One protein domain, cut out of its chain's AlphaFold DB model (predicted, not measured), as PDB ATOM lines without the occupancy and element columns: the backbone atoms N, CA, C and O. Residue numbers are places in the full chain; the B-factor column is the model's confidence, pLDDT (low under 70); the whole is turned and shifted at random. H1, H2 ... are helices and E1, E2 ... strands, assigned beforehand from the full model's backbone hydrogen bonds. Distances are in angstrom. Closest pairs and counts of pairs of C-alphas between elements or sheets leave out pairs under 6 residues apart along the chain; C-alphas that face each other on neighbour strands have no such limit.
ATOM      1  N   LEU A  60     501.994 413.881 401.767       72.88
ATOM      2  CA  LEU A  60     500.630 413.397 401.567       72.88
ATOM      3  C   LEU A  60     500.648 411.882 401.327       72.88
ATOM      4  O   LEU A  60     501.264 411.412 400.369       72.88
ATOM      5  N   VAL A  61     499.953 411.117 402.170       68.75
ATOM      6  CA  VAL A  61     499.796 409.668 401.994       68.75
ATOM      7  C   VAL A  61     498.414 409.358 401.422       68.75
ATOM      8  O   VAL A  61     497.383 409.798 401.935       68.75
ATOM      9  N   GLU A  62     498.404 408.572 400.349       63.88
ATOM     10  CA  GLU A  62     497.221 408.155 399.599       63.88
ATOM     11  C   GLU A  62     496.421 407.098 400.381       63.88
ATOM     12  O   GLU A  62     496.605 405.894 400.210       63.88
ATOM     13  N   ASN A  63     495.562 407.547 401.299       61.25
ATOM     14  CA  ASN A  63     494.781 406.650 402.160       61.25
ATOM     15  C   ASN A  63     493.292 406.564 401.800       61.25
ATOM     16  O   ASN A  63     492.649 405.586 402.184       61.25
ATOM     17  N   LEU A  64     492.734 407.533 401.065       59.59
ATOM     18  CA  LEU A  64     491.294 407.591 400.809       59.59
ATOM     19  C   LEU A  64     490.973 407.598 399.308       59.59
ATOM     20  O   LEU A  64     491.054 408.622 398.643       59.59
ATOM     21  N   MET A  65     490.572 406.437 398.784       70.69
ATOM     22  CA  MET A  65     490.062 406.288 397.407       70.69
ATOM     23  C   MET A  65     488.524 406.193 397.353       70.69
ATOM     24  O   MET A  65     487.939 406.150 396.269       70.69
ATOM     25  N   HIS A  66     487.858 406.144 398.513       80.81
ATOM     26  CA  HIS A  66     486.412 405.949 398.614       80.81
ATOM     27  C   HIS A  66     485.797 406.739 399.775       80.81
ATOM     28  O   HIS A  66     486.335 406.700 400.883       80.81
ATOM     29  N   LEU A  67     484.668 407.409 399.531       82.50
ATOM     30  CA  LEU A  67     483.910 408.165 400.528       82.50
ATOM     31  C   LEU A  67     482.417 407.811 400.462       82.50
ATOM     32  O   LEU A  67     481.789 407.972 399.420       82.50
ATOM     33  N   ASP A  68     481.838 407.402 401.590       85.38
ATOM     34  CA  ASP A  68     480.387 407.251 401.731       85.38
ATOM     35  C   ASP A  68     479.785 408.546 402.297       85.38
ATOM     36  O   ASP A  68     480.172 408.998 403.377       85.38
ATOM     37  N   VAL A  69     478.829 409.140 401.583       84.94
ATOM     38  CA  VAL A  69     478.158 410.396 401.959       84.94
ATOM     39  C   VAL A  69     476.690 410.125 402.263       84.94
ATOM     40  O   VAL A  69     475.960 409.599 401.427       84.94
ATOM     41  N   ASP A  70     476.240 410.504 403.461       86.25
ATOM     42  CA  ASP A  70     474.834 410.385 403.857       86.25
ATOM     43  C   ASP A  70     473.977 411.467 403.183       86.25
ATOM     44  O   ASP A  70     473.993 412.641 403.557       86.25
ATOM     45  N   ALA A  71     473.197 411.044 402.193       83.56
ATOM     46  CA  ALA A  71     472.255 411.865 401.445       83.56
ATOM     47  C   ALA A  71     470.803 411.697 401.931       83.56
ATOM     48  O   ALA A  71     469.883 412.198 401.288       83.56
ATOM     49  N   SER A  72     470.563 411.055 403.083       83.38
ATOM     50  CA  SER A  72     469.207 410.865 403.637       83.38
ATOM     51  C   SER A  72     468.480 412.166 403.994       83.38
ATOM     52  O   SER A  72     467.264 412.174 404.190       83.38
ATOM     53  N   SER A  73     469.212 413.280 404.074       80.75
ATOM     54  CA  SER A  73     468.643 414.617 404.262       80.75
ATOM     55  C   SER A  73     467.952 415.170 403.009       80.75
ATOM     56  O   SER A  73     467.146 416.097 403.125       80.75
ATOM     57  N   ILE A  74     468.219 414.599 401.830       81.56
ATOM     58  CA  ILE A  74     467.556 414.972 400.583       81.56
ATOM     59  C   ILE A  74     466.197 414.283 400.511       81.56
ATOM     60  O   ILE A  74     466.088 413.061 400.423       81.56
ATOM     61  N   ASN A  75     465.143 415.093 400.482       81.31
ATOM     62  CA  ASN A  75     463.801 414.619 400.198       81.31
ATOM     63  C   ASN A  75     463.526 414.689 398.690       81.31
ATOM     64  O   ASN A  75     463.409 415.776 398.125       81.31
ATOM     65  N   VAL A  76     463.379 413.530 398.048       79.94
ATOM     66  CA  VAL A  76     463.095 413.424 396.605       79.94
ATOM     67  C   VAL A  76     461.794 414.134 396.225       79.94
ATOM     68  O   VAL A  76     461.694 414.694 395.131       79.94
ATOM     69  N   ASP A  77     460.806 414.188 397.123       78.12
ATOM     70  CA  ASP A  77     459.533 414.869 396.864       78.12
ATOM     71  C   ASP A  77     459.703 416.385 396.683       78.12
ATOM     72  O   ASP A  77     458.960 416.979 395.900       78.12
ATOM     73  N   ASP A  78     460.717 416.983 397.313       79.31
ATOM     74  CA  ASP A  78     460.994 418.424 397.265       79.31
ATOM     75  C   ASP A  78     461.842 418.838 396.044       79.31
ATOM     76  O   ASP A  78     462.001 420.029 395.772       79.31
ATOM     77  N   ILE A  79     462.366 417.875 395.275       78.75
ATOM     78  CA  ILE A  79     463.119 418.132 394.039       78.75
ATOM     79  C   ILE A  79     462.138 418.455 392.905       78.75
ATOM     80  O   ILE A  79     461.412 417.578 392.444       78.75
ATOM     81  N   ASP A  80     462.107 419.702 392.442       73.38
ATOM     82  CA  ASP A  80     461.198 420.174 391.379       73.38
ATOM     83  C   ASP A  80     461.906 420.318 390.016       73.38
ATOM     84  O   ASP A  80     461.628 421.220 389.230       73.38
ATOM     85  N   THR A  81     462.896 419.460 389.759       71.44
ATOM     86  CA  THR A  81     463.677 419.443 388.517       71.44
ATOM     87  C   THR A  81     463.852 418.011 388.024       71.44
ATOM     88  O   THR A  81     464.056 417.097 388.820       71.44
ATOM     89  N   ASP A  82     463.771 417.820 386.711       69.38
ATOM     90  CA  ASP A  82     464.154 416.599 385.984       69.38
ATOM     91  C   ASP A  82     465.558 416.666 385.396       69.38
ATOM     92  O   ASP A  82     466.085 415.672 384.906       69.38
ATOM     93  N   ASP A  83     466.151 417.853 385.452       73.19
ATOM     94  CA  ASP A  83     467.517 418.108 385.039       73.19
ATOM     95  C   ASP A  83     468.515 417.304 385.886       73.19
ATOM     96  O   ASP A  83     468.758 417.607 387.060       73.19
ATOM     97  N   ALA A  84     469.094 416.282 385.260       67.56
ATOM     98  CA  ALA A  84     470.117 415.443 385.859       67.56
ATOM     99  C   ALA A  84     471.365 416.240 386.274       67.56
ATOM    100  O   ALA A  84     471.972 415.891 387.285       67.56
ATOM    101  N   GLU A  85     471.723 417.321 385.565       68.69
ATOM    102  CA  GLU A  85     472.876 418.158 385.929       68.69
ATOM    103  C   GLU A  85     472.615 418.884 387.250       68.69
ATOM    104  O   GLU A  85     473.457 418.862 388.140       68.69
ATOM    105  N   LYS A  86     471.408 419.428 387.452       75.81
ATOM    106  CA  LYS A  86     471.053 420.090 388.723       75.81
ATOM    107  C   LYS A  86     471.010 419.127 389.902       75.81
ATOM    108  O   LYS A  86     471.344 419.504 391.019       75.81
ATOM    109  N   ILE A  87     470.569 417.896 389.669       75.44
ATOM    110  CA  ILE A  87     470.570 416.846 390.692       75.44
ATOM    111  C   ILE A  87     472.008 416.444 391.035       75.44
ATOM    112  O   ILE A  87     472.321 416.272 392.215       75.44
ATOM    113  N   ALA A  88     472.878 416.325 390.030       73.12
ATOM    114  CA  ALA A  88     474.298 416.073 390.233       73.12
ATOM    115  C   ALA A  88     474.956 417.221 391.014       73.12
ATOM    116  O   ALA A  88     475.649 416.944 391.987       73.12
ATOM    117  N   ASP A  89     474.666 418.482 390.679       78.00
ATOM    118  CA  ASP A  89     475.158 419.660 391.410       78.00
ATOM    119  C   ASP A  89     474.704 419.652 392.880       78.00
ATOM    120  O   ASP A  89     475.508 419.865 393.785       78.00
ATOM    121  N   MET A  90     473.426 419.350 393.143       81.44
ATOM    122  CA  MET A  90     472.895 419.251 394.509       81.44
ATOM    123  C   MET A  90     473.596 418.173 395.339       81.44
ATOM    124  O   MET A  90     473.783 418.347 396.544       81.44
ATOM    125  N   LEU A  91     473.947 417.045 394.717       80.81
ATOM    126  CA  LEU A  91     474.668 415.964 395.381       80.81
ATOM    127  C   LEU A  91     476.145 416.320 395.567       80.81
ATOM    128  O   LEU A  91     476.649 416.124 396.666       80.81
ATOM    129  N   HIS A  92     476.785 416.927 394.565       81.06
ATOM    130  CA  HIS A  92     478.190 417.354 394.565       81.06
ATOM    131  C   HIS A  92     478.544 418.332 395.696       81.06
ATOM    132  O   HIS A  92     479.703 418.433 396.094       81.06
ATOM    133  N   GLU A  93     477.563 419.051 396.245       80.50
ATOM    134  CA  GLU A  93     477.756 419.951 397.389       80.50
ATOM    135  C   GLU A  93     477.775 419.236 398.756       80.50
ATOM    136  O   GLU A  93     478.213 419.823 399.748       80.50
ATOM    137  N   LEU A  94     477.303 417.986 398.845       78.12
ATOM    138  CA  LEU A  94     477.240 417.232 400.103       78.12
ATOM    139  C   LEU A  94     478.583 416.675 400.612       78.12
ATOM    140  O   LEU A  94     478.761 416.645 401.836       78.12
ATOM    141  N   PRO A  95     479.506 416.177 399.760       78.25
ATOM    142  CA  PRO A  95     480.771 415.615 400.207       78.25
ATOM    143  C   PRO A  95     481.560 416.609 401.055       78.25
ATOM    144  O   PRO A  95     481.944 417.687 400.607       78.25
ATOM    145  N   ASN A  96     481.855 416.207 402.290       72.31
ATOM    146  CA  ASN A  96     482.744 416.949 403.165       72.31
ATOM    147  C   ASN A  96     484.017 416.141 403.432       72.31
ATOM    148  O   ASN A  96     483.989 415.105 404.091       72.31
ATOM    149  N   PHE A  97     485.146 416.655 402.948       67.00
ATOM    150  CA  PHE A  97     486.465 416.041 403.096       67.00
ATOM    151  C   PHE A  97     487.238 416.543 404.324       67.00
ATOM    152  O   PHE A  97     488.402 416.185 404.490       67.00
ATOM    153  N   THR A  98     486.634 417.352 405.206       63.72
ATOM    154  CA  THR A  98     487.309 417.793 406.446       63.72
ATOM    155  C   THR A  98     487.684 416.632 407.358       63.72
ATOM    156  O   THR A  98     488.691 416.723 408.052       63.72
ATOM    157  N   ASP A  99     486.893 415.556 407.326       53.28
ATOM    158  CA  ASP A  99     487.073 414.364 408.164       53.28
ATOM    159  C   ASP A  99     487.709 413.198 407.389       53.28
ATOM    160  O   ASP A  99     487.881 412.106 407.930       53.28
ATOM    161  N   ALA A 100     488.048 413.409 406.113       59.00
ATOM    162  CA  ALA A 100     488.743 412.411 405.320       59.00
ATOM    163  C   ALA A 100     490.117 412.139 405.953       59.00
ATOM    164  O   ALA A 100     490.926 413.055 406.106       59.00
ATOM    165  N   GLU A 101     490.375 410.881 406.332       53.81
ATOM    166  CA  GLU A 101     491.649 410.430 406.910       53.81
ATOM    167  C   GLU A 101     492.760 410.404 405.842       53.81
ATOM    168  O   GLU A 101     493.329 409.364 405.507       53.81
ATOM    169  N   TRP A 102     493.098 411.564 405.287       59.12
ATOM    170  CA  TRP A 102     494.360 411.753 404.591       59.12
ATOM    171  C   TRP A 102     495.442 411.746 405.664       59.12
ATOM    172  O   TRP A 102     495.514 412.653 406.495       59.12
ATOM    173  N   ALA A 103     496.268 410.698 405.705       51.28
ATOM    174  CA  ALA A 103     497.412 410.731 406.600       51.28
ATOM    175  C   ALA A 103     498.410 411.729 406.021       51.28
ATOM    176  O   ALA A 103     499.160 411.422 405.099       51.28
ATOM    177  N   VAL A 104     498.409 412.942 406.562       55.84
ATOM    178  CA  VAL A 104     499.566 413.811 406.433       55.84
ATOM    179  C   VAL A 104     500.611 413.234 407.371       55.84
ATOM    180  O   VAL A 104     500.450 413.273 408.595       55.84
ATOM    181  N   ALA A 105     501.678 412.669 406.818       55.69
ATOM    182  CA  ALA A 105     502.882 412.493 407.606       55.69
ATOM    183  C   ALA A 105     503.443 413.905 407.809       55.69
ATOM    184  O   ALA A 105     504.113 414.460 406.940       55.69
ATOM    185  N   SER A 106     503.043 414.521 408.928       56.31
ATOM    186  CA  SER A 106     503.571 415.810 409.365       56.31
ATOM    187  C   SER A 106     505.090 415.721 409.372       56.31
ATOM    188  O   SER A 106     505.664 414.731 409.851       56.31
ATOM    189  N   ASP A 107     505.732 416.727 408.781       63.31
ATOM    190  CA  ASP A 107     507.168 416.867 408.896       63.31
ATOM    191  C   ASP A 107     507.536 416.966 410.394       63.31
ATOM    192  O   ASP A 107     506.730 417.290 411.270       63.31
ATOM    193  N   ALA A 108     508.766 416.602 410.737       57.72
ATOM    194  CA  ALA A 108     509.167 416.526 412.138       57.72
ATOM    195  C   ALA A 108     509.315 417.906 412.822       57.72
ATOM    196  O   ALA A 108     509.619 417.939 414.021       57.72
ATOM    197  N   PHE A 109     509.162 419.012 412.087       60.09
ATOM    198  CA  PHE A 109     509.519 420.367 412.507       60.09
ATOM    199  C   PHE A 109     508.291 421.266 412.732       60.09
ATOM    200  O   PHE A 109     508.315 422.078 413.662       60.09
ATOM    201  N   CYS A 110     507.193 421.025 412.018       56.72
ATOM    202  CA  CYS A 110     505.920 421.726 412.081       56.72
ATOM    203  C   CYS A 110     504.760 420.718 412.215       56.72
ATOM    204  O   CYS A 110     504.340 420.046 411.277       56.72
ATOM    205  N   GLN A 111     504.214 420.609 413.431       56.34
ATOM    206  CA  GLN A 111     503.114 419.677 413.741       56.34
ATOM    207  C   GLN A 111     501.717 420.236 413.424       56.34
ATOM    208  O   GLN A 111     500.736 419.496 413.477       56.34
ATOM    209  N   ASP A 112     501.628 421.523 413.081       63.56
ATOM    210  CA  ASP A 112     500.370 422.218 412.808       63.56
ATOM    211  C   ASP A 112     500.224 422.466 411.300       63.56
ATOM    212  O   ASP A 112     500.550 423.541 410.795       63.56
ATOM    213  N   ASN A 113     499.720 421.458 410.586       69.19
ATOM    214  CA  ASN A 113     499.482 421.538 409.146       69.19
ATOM    215  C   ASN A 113     498.100 422.104 408.833       69.19
ATOM    216  O   ASN A 113     497.095 421.745 409.453       69.19
ATOM    217  N   LYS A 114     498.038 422.949 407.808       73.31
ATOM    218  CA  LYS A 114     496.790 423.412 407.210       73.31
ATOM    219  C   LYS A 114     496.557 422.652 405.910       73.31
ATOM    220  O   LYS A 114     497.349 422.752 404.979       73.31
ATOM    221  N   ILE A 115     495.447 421.922 405.837       72.06
ATOM    222  CA  ILE A 115     495.040 421.202 404.626       72.06
ATOM    223  C   ILE A 115     493.926 421.984 403.933       72.06
ATOM    224  O   ILE A 115     493.019 422.514 404.582       72.06
ATOM    225  N   SER A 116     494.001 422.075 402.612       71.50
ATOM    226  CA  SER A 116     492.978 422.675 401.765       71.50
ATOM    227  C   SER A 116     492.691 421.794 400.555       71.50
ATOM    228  O   SER A 116     493.560 421.059 400.093       71.50
ATOM    229  N   TYR A 117     491.459 421.876 400.055       69.56
ATOM    230  CA  TYR A 117     490.958 421.006 398.997       69.56
ATOM    231  C   TYR A 117     490.285 421.827 397.900       69.56
ATOM    232  O   TYR A 117     489.634 422.841 398.176       69.56
ATOM    233  N   LYS A 118     490.420 421.367 396.660       72.50
ATOM    234  CA  LYS A 118     489.632 421.806 395.509       72.50
ATOM    235  C   LYS A 118     489.092 420.576 394.793       72.50
ATOM    236  O   LYS A 118     489.783 419.565 394.703       72.50
ATOM    237  N   PHE A 119     487.873 420.684 394.285       72.12
ATOM    238  CA  PHE A 119     487.150 419.567 393.693       72.12
ATOM    239  C   PHE A 119     486.785 419.889 392.251       72.12
ATOM    240  O   PHE A 119     486.394 421.016 391.941       72.12
ATOM    241  N   GLU A 120     486.899 418.889 391.390       74.50
ATOM    242  CA  GLU A 120     486.388 418.911 390.028       74.50
ATOM    243  C   GLU A 120     485.638 417.598 389.779       74.50
ATOM    244  O   GLU A 120     486.198 416.510 389.943       74.50
ATOM    245  N   GLN A 121     484.355 417.683 389.416       75.94
ATOM    246  CA  GLN A 121     483.564 416.506 389.063       75.94
ATOM    247  C   GLN A 121     484.076 415.917 387.747       75.94
ATOM    248  O   GLN A 121     484.169 416.610 386.735       75.94
ATOM    249  N   LYS A 122     484.391 414.620 387.756       75.94
ATOM    250  CA  LYS A 122     484.835 413.887 386.565       75.94
ATOM    251  C   LYS A 122     483.688 413.123 385.921       75.94
ATOM    252  O   LYS A 122     483.553 413.125 384.700       75.94
ATOM    253  N   SER A 123     482.883 412.445 386.734       72.62
ATOM    254  CA  SER A 123     481.681 411.761 386.272       72.62
ATOM    255  C   SER A 123     480.666 411.598 387.391       72.62
ATOM    256  O   SER A 123     481.016 411.493 388.563       72.62
ATOM    257  N   PHE A 124     479.399 411.524 387.000       72.25
ATOM    258  CA  PHE A 124     478.285 411.226 387.883       72.25
ATOM    259  C   PHE A 124     477.455 410.101 387.262       72.25
ATOM    260  O   PHE A 124     477.129 410.139 386.076       72.25
ATOM    261  N   ASN A 125     477.142 409.075 388.049       72.94
ATOM    262  CA  ASN A 125     476.335 407.935 387.643       72.94
ATOM    263  C   ASN A 125     475.177 407.748 388.624       72.94
ATOM    264  O   ASN A 125     475.361 407.361 389.782       72.94
ATOM    265  N   LEU A 126     473.964 407.996 388.136       72.06
ATOM    266  CA  LEU A 126     472.755 407.697 388.881       72.06
ATOM    267  C   LEU A 126     472.308 406.259 388.601       72.06
ATOM    268  O   LEU A 126     471.991 405.903 387.468       72.06
ATOM    269  N   GLN A 127     472.215 405.458 389.658       70.00
ATOM    270  CA  GLN A 127     471.745 404.076 389.605       70.00
ATOM    271  C   GLN A 127     470.662 403.823 390.654       70.00
ATOM    272  O   GLN A 127     470.475 404.605 391.581       70.00
ATOM    273  N   LYS A 128     469.947 402.704 390.510       63.56
ATOM    274  CA  LYS A 128     468.759 402.375 391.315       63.56
ATOM    275  C   LYS A 128     469.028 402.210 392.817       63.56
ATOM    276  O   LYS A 128     468.093 402.316 393.604       63.56
ATOM    277  N   GLU A 129     470.266 401.906 393.195       74.75
ATOM    278  CA  GLU A 129     470.662 401.717 394.592       74.75
ATOM    279  C   GLU A 129     471.200 403.023 395.185       74.75
ATOM    280  O   GLU A 129     470.435 403.777 395.776       74.75
ATOM    281  N   ASN A 130     472.490 403.302 394.991       78.38
ATOM    282  CA  ASN A 130     473.155 404.503 395.489       78.38
ATOM    283  C   ASN A 130     473.825 405.236 394.319       78.38
ATOM    284  O   ASN A 130     474.598 404.596 393.601       78.38
ATOM    285  N   PRO A 131     473.589 406.541 394.111       79.94
ATOM    286  CA  PRO A 131     474.332 407.309 393.122       79.94
ATOM    287  C   PRO A 131     475.833 407.265 393.420       79.94
ATOM    288  O   PRO A 131     476.243 407.301 394.584       79.94
ATOM    289  N   ILE A 132     476.635 407.188 392.362       79.56
ATOM    290  CA  ILE A 132     478.095 407.191 392.435       79.56
ATOM    291  C   ILE A 132     478.619 408.410 391.692       79.56
ATOM    292  O   ILE A 132     478.228 408.675 390.559       79.56
ATOM    293  N   GLU A 133     479.557 409.110 392.304       81.31
ATOM    294  CA  GLU A 133     480.281 410.208 391.684       81.31
ATOM    295  C   GLU A 133     481.784 409.954 391.744       81.31
ATOM    296  O   GLU A 133     482.300 409.414 392.719       81.31
ATOM    297  N   VAL A 134     482.493 410.342 390.690       81.75
ATOM    298  CA  VAL A 134     483.951 410.324 390.649       81.75
ATOM    299  C   VAL A 134     484.442 411.761 390.614       81.75
ATOM    300  O   VAL A 134     484.105 412.528 389.707       81.75
ATOM    301  N   LEU A 135     485.257 412.114 391.604       81.50
ATOM    302  CA  LEU A 135     485.839 413.437 391.782       81.50
ATOM    303  C   LEU A 135     487.345 413.401 391.545       81.50
ATOM    304  O   LEU A 135     488.033 412.517 392.057       81.50
ATOM    305  N   ASN A 136     487.859 414.408 390.846       80.75
ATOM    306  CA  ASN A 136     489.260 414.792 390.945       80.75
ATOM    307  C   ASN A 136     489.392 415.743 392.142       80.75
ATOM    308  O   ASN A 136     488.846 416.848 392.142       80.75
ATOM    309  N   VAL A 137     490.092 415.299 393.179       79.50
ATOM    310  CA  VAL A 137     490.333 416.061 394.402       79.50
ATOM    311  C   VAL A 137     491.775 416.541 394.395       79.50
ATOM    312  O   VAL A 137     492.697 415.753 394.589       79.50
ATOM    313  N   HIS A 138     491.966 417.840 394.202       80.94
ATOM    314  CA  HIS A 138     493.260 418.486 394.358       80.94
ATOM    315  C   HIS A 138     493.452 418.865 395.828       80.94
ATOM    316  O   HIS A 138     492.735 419.713 396.371       80.94
ATOM    317  N   CYS A 139     494.407 418.217 396.477       79.50
ATOM    318  CA  CYS A 139     494.777 418.440 397.864       79.50
ATOM    319  C   CYS A 139     496.044 419.291 397.930       79.50
ATOM    320  O   CYS A 139     497.032 418.995 397.263       79.50
ATOM    321  N   THR A 140     496.029 420.312 398.783       80.69
ATOM    322  CA  THR A 140     497.209 421.105 399.128       80.69
ATOM    323  C   THR A 140     497.379 421.083 400.638       80.69
ATOM    324  O   THR A 140     496.479 421.507 401.373       80.69
ATOM    325  N   VAL A 141     498.536 420.628 401.109       79.62
ATOM    326  CA  VAL A 141     498.935 420.698 402.517       79.62
ATOM    327  C   VAL A 141     500.074 421.690 402.672       79.62
ATOM    328  O   VAL A 141     501.040 421.636 401.920       79.62
ATOM    329  N   GLU A 142     499.952 422.595 403.638       79.00
ATOM    330  CA  GLU A 142     500.948 423.618 403.955       79.00
ATOM    331  C   GLU A 142     501.301 423.538 405.446       79.00
ATOM    332  O   GLU A 142     500.406 423.410 406.292       79.00
ATOM    333  N   ASP A 143     502.592 423.590 405.765       80.06
ATOM    334  CA  ASP A 143     503.088 423.677 407.141       80.06
ATOM    335  C   ASP A 143     503.109 425.133 407.659       80.06
ATOM    336  O   ASP A 143     502.739 426.088 406.973       80.06
ATOM    337  N   HIS A 144     503.560 425.337 408.898       75.38
ATOM    338  CA  HIS A 144     503.673 426.683 409.471       75.38
ATOM    339  C   HIS A 144     504.814 427.522 408.867       75.38
ATOM    340  O   HIS A 144     504.793 428.754 408.954       75.38
ATOM    341  N   ALA A 145     505.821 426.873 408.286       76.06
ATOM    342  CA  ALA A 145     506.934 427.522 407.606       76.06
ATOM    343  C   ALA A 145     506.574 427.972 406.175       76.06
ATOM    344  O   ALA A 145     507.331 428.729 405.562       76.06
ATOM    345  N   GLY A 146     505.395 427.588 405.677       78.00
ATOM    346  CA  GLY A 146     504.902 427.886 404.336       78.00
ATOM    347  C   GLY A 146     505.401 426.906 403.275       78.00
ATOM    348  O   GLY A 146     505.298 427.207 402.083       78.00
ATOM    349  N   ASN A 147     505.958 425.760 403.669       81.94
ATOM    350  CA  ASN A 147     506.273 424.693 402.731       81.94
ATOM    351  C   ASN A 147     504.982 423.949 402.393       81.94
ATOM    352  O   ASN A 147     504.246 423.513 403.279       81.94
ATOM    353  N   ALA A 148     504.715 423.798 401.097       85.06
ATOM    354  CA  ALA A 148     503.495 423.181 400.607       85.06
ATOM    355  C   ALA A 148     503.780 421.940 399.760       85.06
ATOM    356  O   ALA A 148     504.780 421.873 399.040       85.06
ATOM    357  N   ASN A 149     502.868 420.978 399.829       84.25
ATOM    358  CA  ASN A 149     502.822 419.818 398.956       84.25
ATOM    359  C   ASN A 149     501.423 419.688 398.350       84.25
ATOM    360  O   ASN A 149     500.418 419.949 399.016       84.25
ATOM    361  N   GLU A 150     501.371 419.296 397.085       86.38
ATOM    362  CA  GLU A 150     500.146 419.208 396.299       86.38
ATOM    363  C   GLU A 150     500.030 417.811 395.689       86.38
ATOM    364  O   GLU A 150     501.012 417.260 395.185       86.38
ATOM    365  N   ALA A 151     498.828 417.244 395.722       82.56
ATOM    366  CA  ALA A 151     498.531 415.974 395.073       82.56
ATOM    367  C   ALA A 151     497.095 415.947 394.552       82.56
ATOM    368  O   ALA A 151     496.182 416.486 395.178       82.56
ATOM    369  N   ASP A 152     496.909 415.273 393.423       83.00
ATOM    370  CA  ASP A 152     495.601 415.018 392.834       83.00
ATOM    371  C   ASP A 152     495.189 413.571 393.109       83.00
ATOM    372  O   ASP A 152     495.954 412.639 392.847       83.00
ATOM    373  N   TYR A 153     493.966 413.391 393.598       79.88
ATOM    374  CA  TYR A 153     493.380 412.088 393.884       79.88
ATOM    375  C   TYR A 153     492.103 411.879 393.087       79.88
ATOM    376  O   TYR A 153     491.289 412.789 392.945       79.88
ATOM    377  N   GLU A 154     491.897 410.655 392.616       83.56
ATOM    378  CA  GLU A 154     490.597 410.227 392.113       83.56
ATOM    379  C   GLU A 154     489.821 409.597 393.271       83.56
ATOM    380  O   GLU A 154     490.213 408.554 393.800       83.56
ATOM    381  N   VAL A 155     488.736 410.244 393.691       82.69
ATOM    382  CA  VAL A 155     487.900 409.768 394.796       82.69
ATOM    383  C   VAL A 155     486.546 409.340 394.266       82.69
ATOM    384  O   VAL A 155     485.853 410.104 393.597       82.69
ATOM    385  N   THR A 156     486.154 408.114 394.604       85.25
ATOM    386  CA  THR A 156     484.793 407.631 394.361       85.25
ATOM    387  C   THR A 156     483.912 407.960 395.561       85.25
ATOM    388  O   THR A 156     484.201 407.524 396.675       85.25
ATOM    389  N   VAL A 157     482.829 408.693 395.329       84.38
ATOM    390  CA  VAL A 157     481.817 409.053 396.321       84.38
ATOM    391  C   VAL A 157     480.567 408.205 396.106       84.38
ATOM    392  O   VAL A 157     480.011 408.188 395.007       84.38
ATOM    393  N   THR A 158     480.103 407.527 397.153       86.06
ATOM    394  CA  THR A 158     478.819 406.816 397.167       86.06
ATOM    395  C   THR A 158     477.821 407.586 398.018       86.06
ATOM    396  O   THR A 158     478.031 407.768 399.217       86.06
ATOM    397  N   TYR A 159     476.699 407.994 397.430       83.94
ATOM    398  CA  TYR A 159     475.624 408.653 398.170       83.94
ATOM    399  C   TYR A 159     474.685 407.610 398.777       83.94
ATOM    400  O   TYR A 159     473.899 406.979 398.074       83.94
ATOM    401  N   ILE A 160     474.763 407.417 400.091       86.50
ATOM    402  CA  ILE A 160     473.942 406.449 400.825       86.50
ATOM    403  C   ILE A 160     472.692 407.116 401.407       86.50
ATOM    404  O   ILE A 160     472.693 408.296 401.743       86.50
ATOM    405  N   GLY A 161     471.608 406.353 401.553       82.62
ATOM    406  CA  GLY A 161     470.380 406.832 402.204       82.62
ATOM    407  C   GLY A 161     469.468 407.703 401.329       82.62
ATOM    408  O   GLY A 161     468.376 408.045 401.777       82.62
ATOM    409  N   LEU A 162     469.871 408.008 400.092       84.12
ATOM    410  CA  LEU A 162     469.004 408.599 399.073       84.12
ATOM    411  C   LEU A 162     468.073 407.530 398.484       84.12
ATOM    412  O   LEU A 162     468.520 406.436 398.142       84.12
ATOM    413  N   ASP A 163     466.793 407.852 398.286       84.31
ATOM    414  CA  ASP A 163     465.887 407.008 397.495       84.31
ATOM    415  C   ASP A 163     466.120 407.245 395.993       84.31
ATOM    416  O   ASP A 163     465.369 407.946 395.310       84.31
ATOM    417  N   ALA A 164     467.222 406.695 395.477       78.44
ATOM    418  CA  ALA A 164     467.616 406.873 394.082       78.44
ATOM    419  C   ALA A 164     466.597 406.265 393.106       78.44
ATOM    420  O   ALA A 164     466.411 406.778 392.003       78.44
ATOM    421  N   ALA A 165     465.886 405.212 393.521       77.12
ATOM    422  CA  ALA A 165     464.808 404.624 392.738       77.12
ATOM    423  C   ALA A 165     463.640 405.605 392.569       77.12
ATOM    424  O   ALA A 165     463.202 405.823 391.438       77.12
ATOM    425  N   ALA A 166     463.185 406.246 393.651       79.75
ATOM    426  CA  ALA A 166     462.153 407.279 393.575       79.75
ATOM    427  C   ALA A 166     462.604 408.483 392.738       79.75
ATOM    428  O   ALA A 166     461.800 409.051 392.002       79.75
ATOM    429  N   LEU A 167     463.885 408.856 392.804       78.88
ATOM    430  CA  LEU A 167     464.439 409.948 392.005       78.88
ATOM    431  C   LEU A 167     464.432 409.623 390.508       78.88
ATOM    432  O   LEU A 167     463.978 410.439 389.709       78.88
ATOM    433  N   ILE A 168     464.863 408.419 390.125       76.38
ATOM    434  CA  ILE A 168     464.822 407.943 388.733       76.38
ATOM    435  C   ILE A 168     463.378 407.855 388.235       76.38
ATOM    436  O   ILE A 168     463.085 408.308 387.129       76.38
TER     437      ILE A 168
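This is residues 60 to 168 of the 255 residues of an uncharacterized protein of Roseburia inulinivorans (UniProt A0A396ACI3). The domain is a rod built on one long, strongly twisted and curled sheet: the strands E3, E4 and E5 run side by side along its length, and the short E1 adds to E5 near one end. The helix H1 lies over one face of the sheet toward that same end, the small helix H2 follows beyond the last residue of E5, and the short strand E2 lies toward the other end. The printed part has 109 residues, with named elements in the order E1, H1, E2, E3, E4, E5, H2; the sheet's order is E1, E5, E4, E3, mixed, and the class is mixed, helices and strands. The whole is loose, with a radius of gyration of the C-alphas of 16.5 A and spans of 53 by 20 by 20 A.

E5, residues 148 to 160, is the longest strand at 34.0 A and ends at C-alpha 160 (473.942, 406.449, 400.825). E4 is residues 132 to 142, 30.4 A, and E3 is residues 114 to 125, 32.3 A, beginning at C-alpha 114 (496.790, 423.412, 407.210). E3 bends by 62 degrees at residue 122 and E5 by 58 degrees at residue 152. E1 is residues 66 to 70, beginning at C-alpha 66 (486.412, 405.949, 398.614). H1 is residues 84 to 92, 12.0 A; E2 is residues 103 to 105, and H2 is residues 164 to 168.

E3, E4 and E5 form a meander, each strand the antiparallel neighbour of the one before, and E3 and E4, like E4 and E5, are a hairpin. Across E3 and E4, N 118 and O 138 are 2.9 A apart, within hydrogen-bond range; across E4 and E5, N 137 and O 153 are 2.8 A apart. The edge strand E1 is parallel to E5 at 51 degrees, with N 67 and O 156 at 2.9 A. H1 is on the sheet at a height over the sheet of 9.8 A, only just over E4 and E3 with 3 C-alphas on each, and runs along the strands at 24 degrees to E3 on the local plane. The closest C-alphas of H1 and E3 are those of Ala 88 and Phe 124, 6.7 A apart. E2 pairs with no named strand, but its residues 103 to 104 pair antiparallel with residues 60 to 61. H2 is not on the sheet and is apart from H1. In H1 and H2 every O i to N i+4 pair is within hydrogen-bond range.

The C-alphas farthest apart, those of Asp 80 and Phe 109, are 52.7 A from each other. The printed part has no cut. The link from E1 to H1, residues 71 to 83, is long; E4 to E5 and E5 to H2 are tight links. The mean pLDDT of the printed part is 74.8, and 26 residues are under 70, among them residues 61 to 64 and 97 to 113.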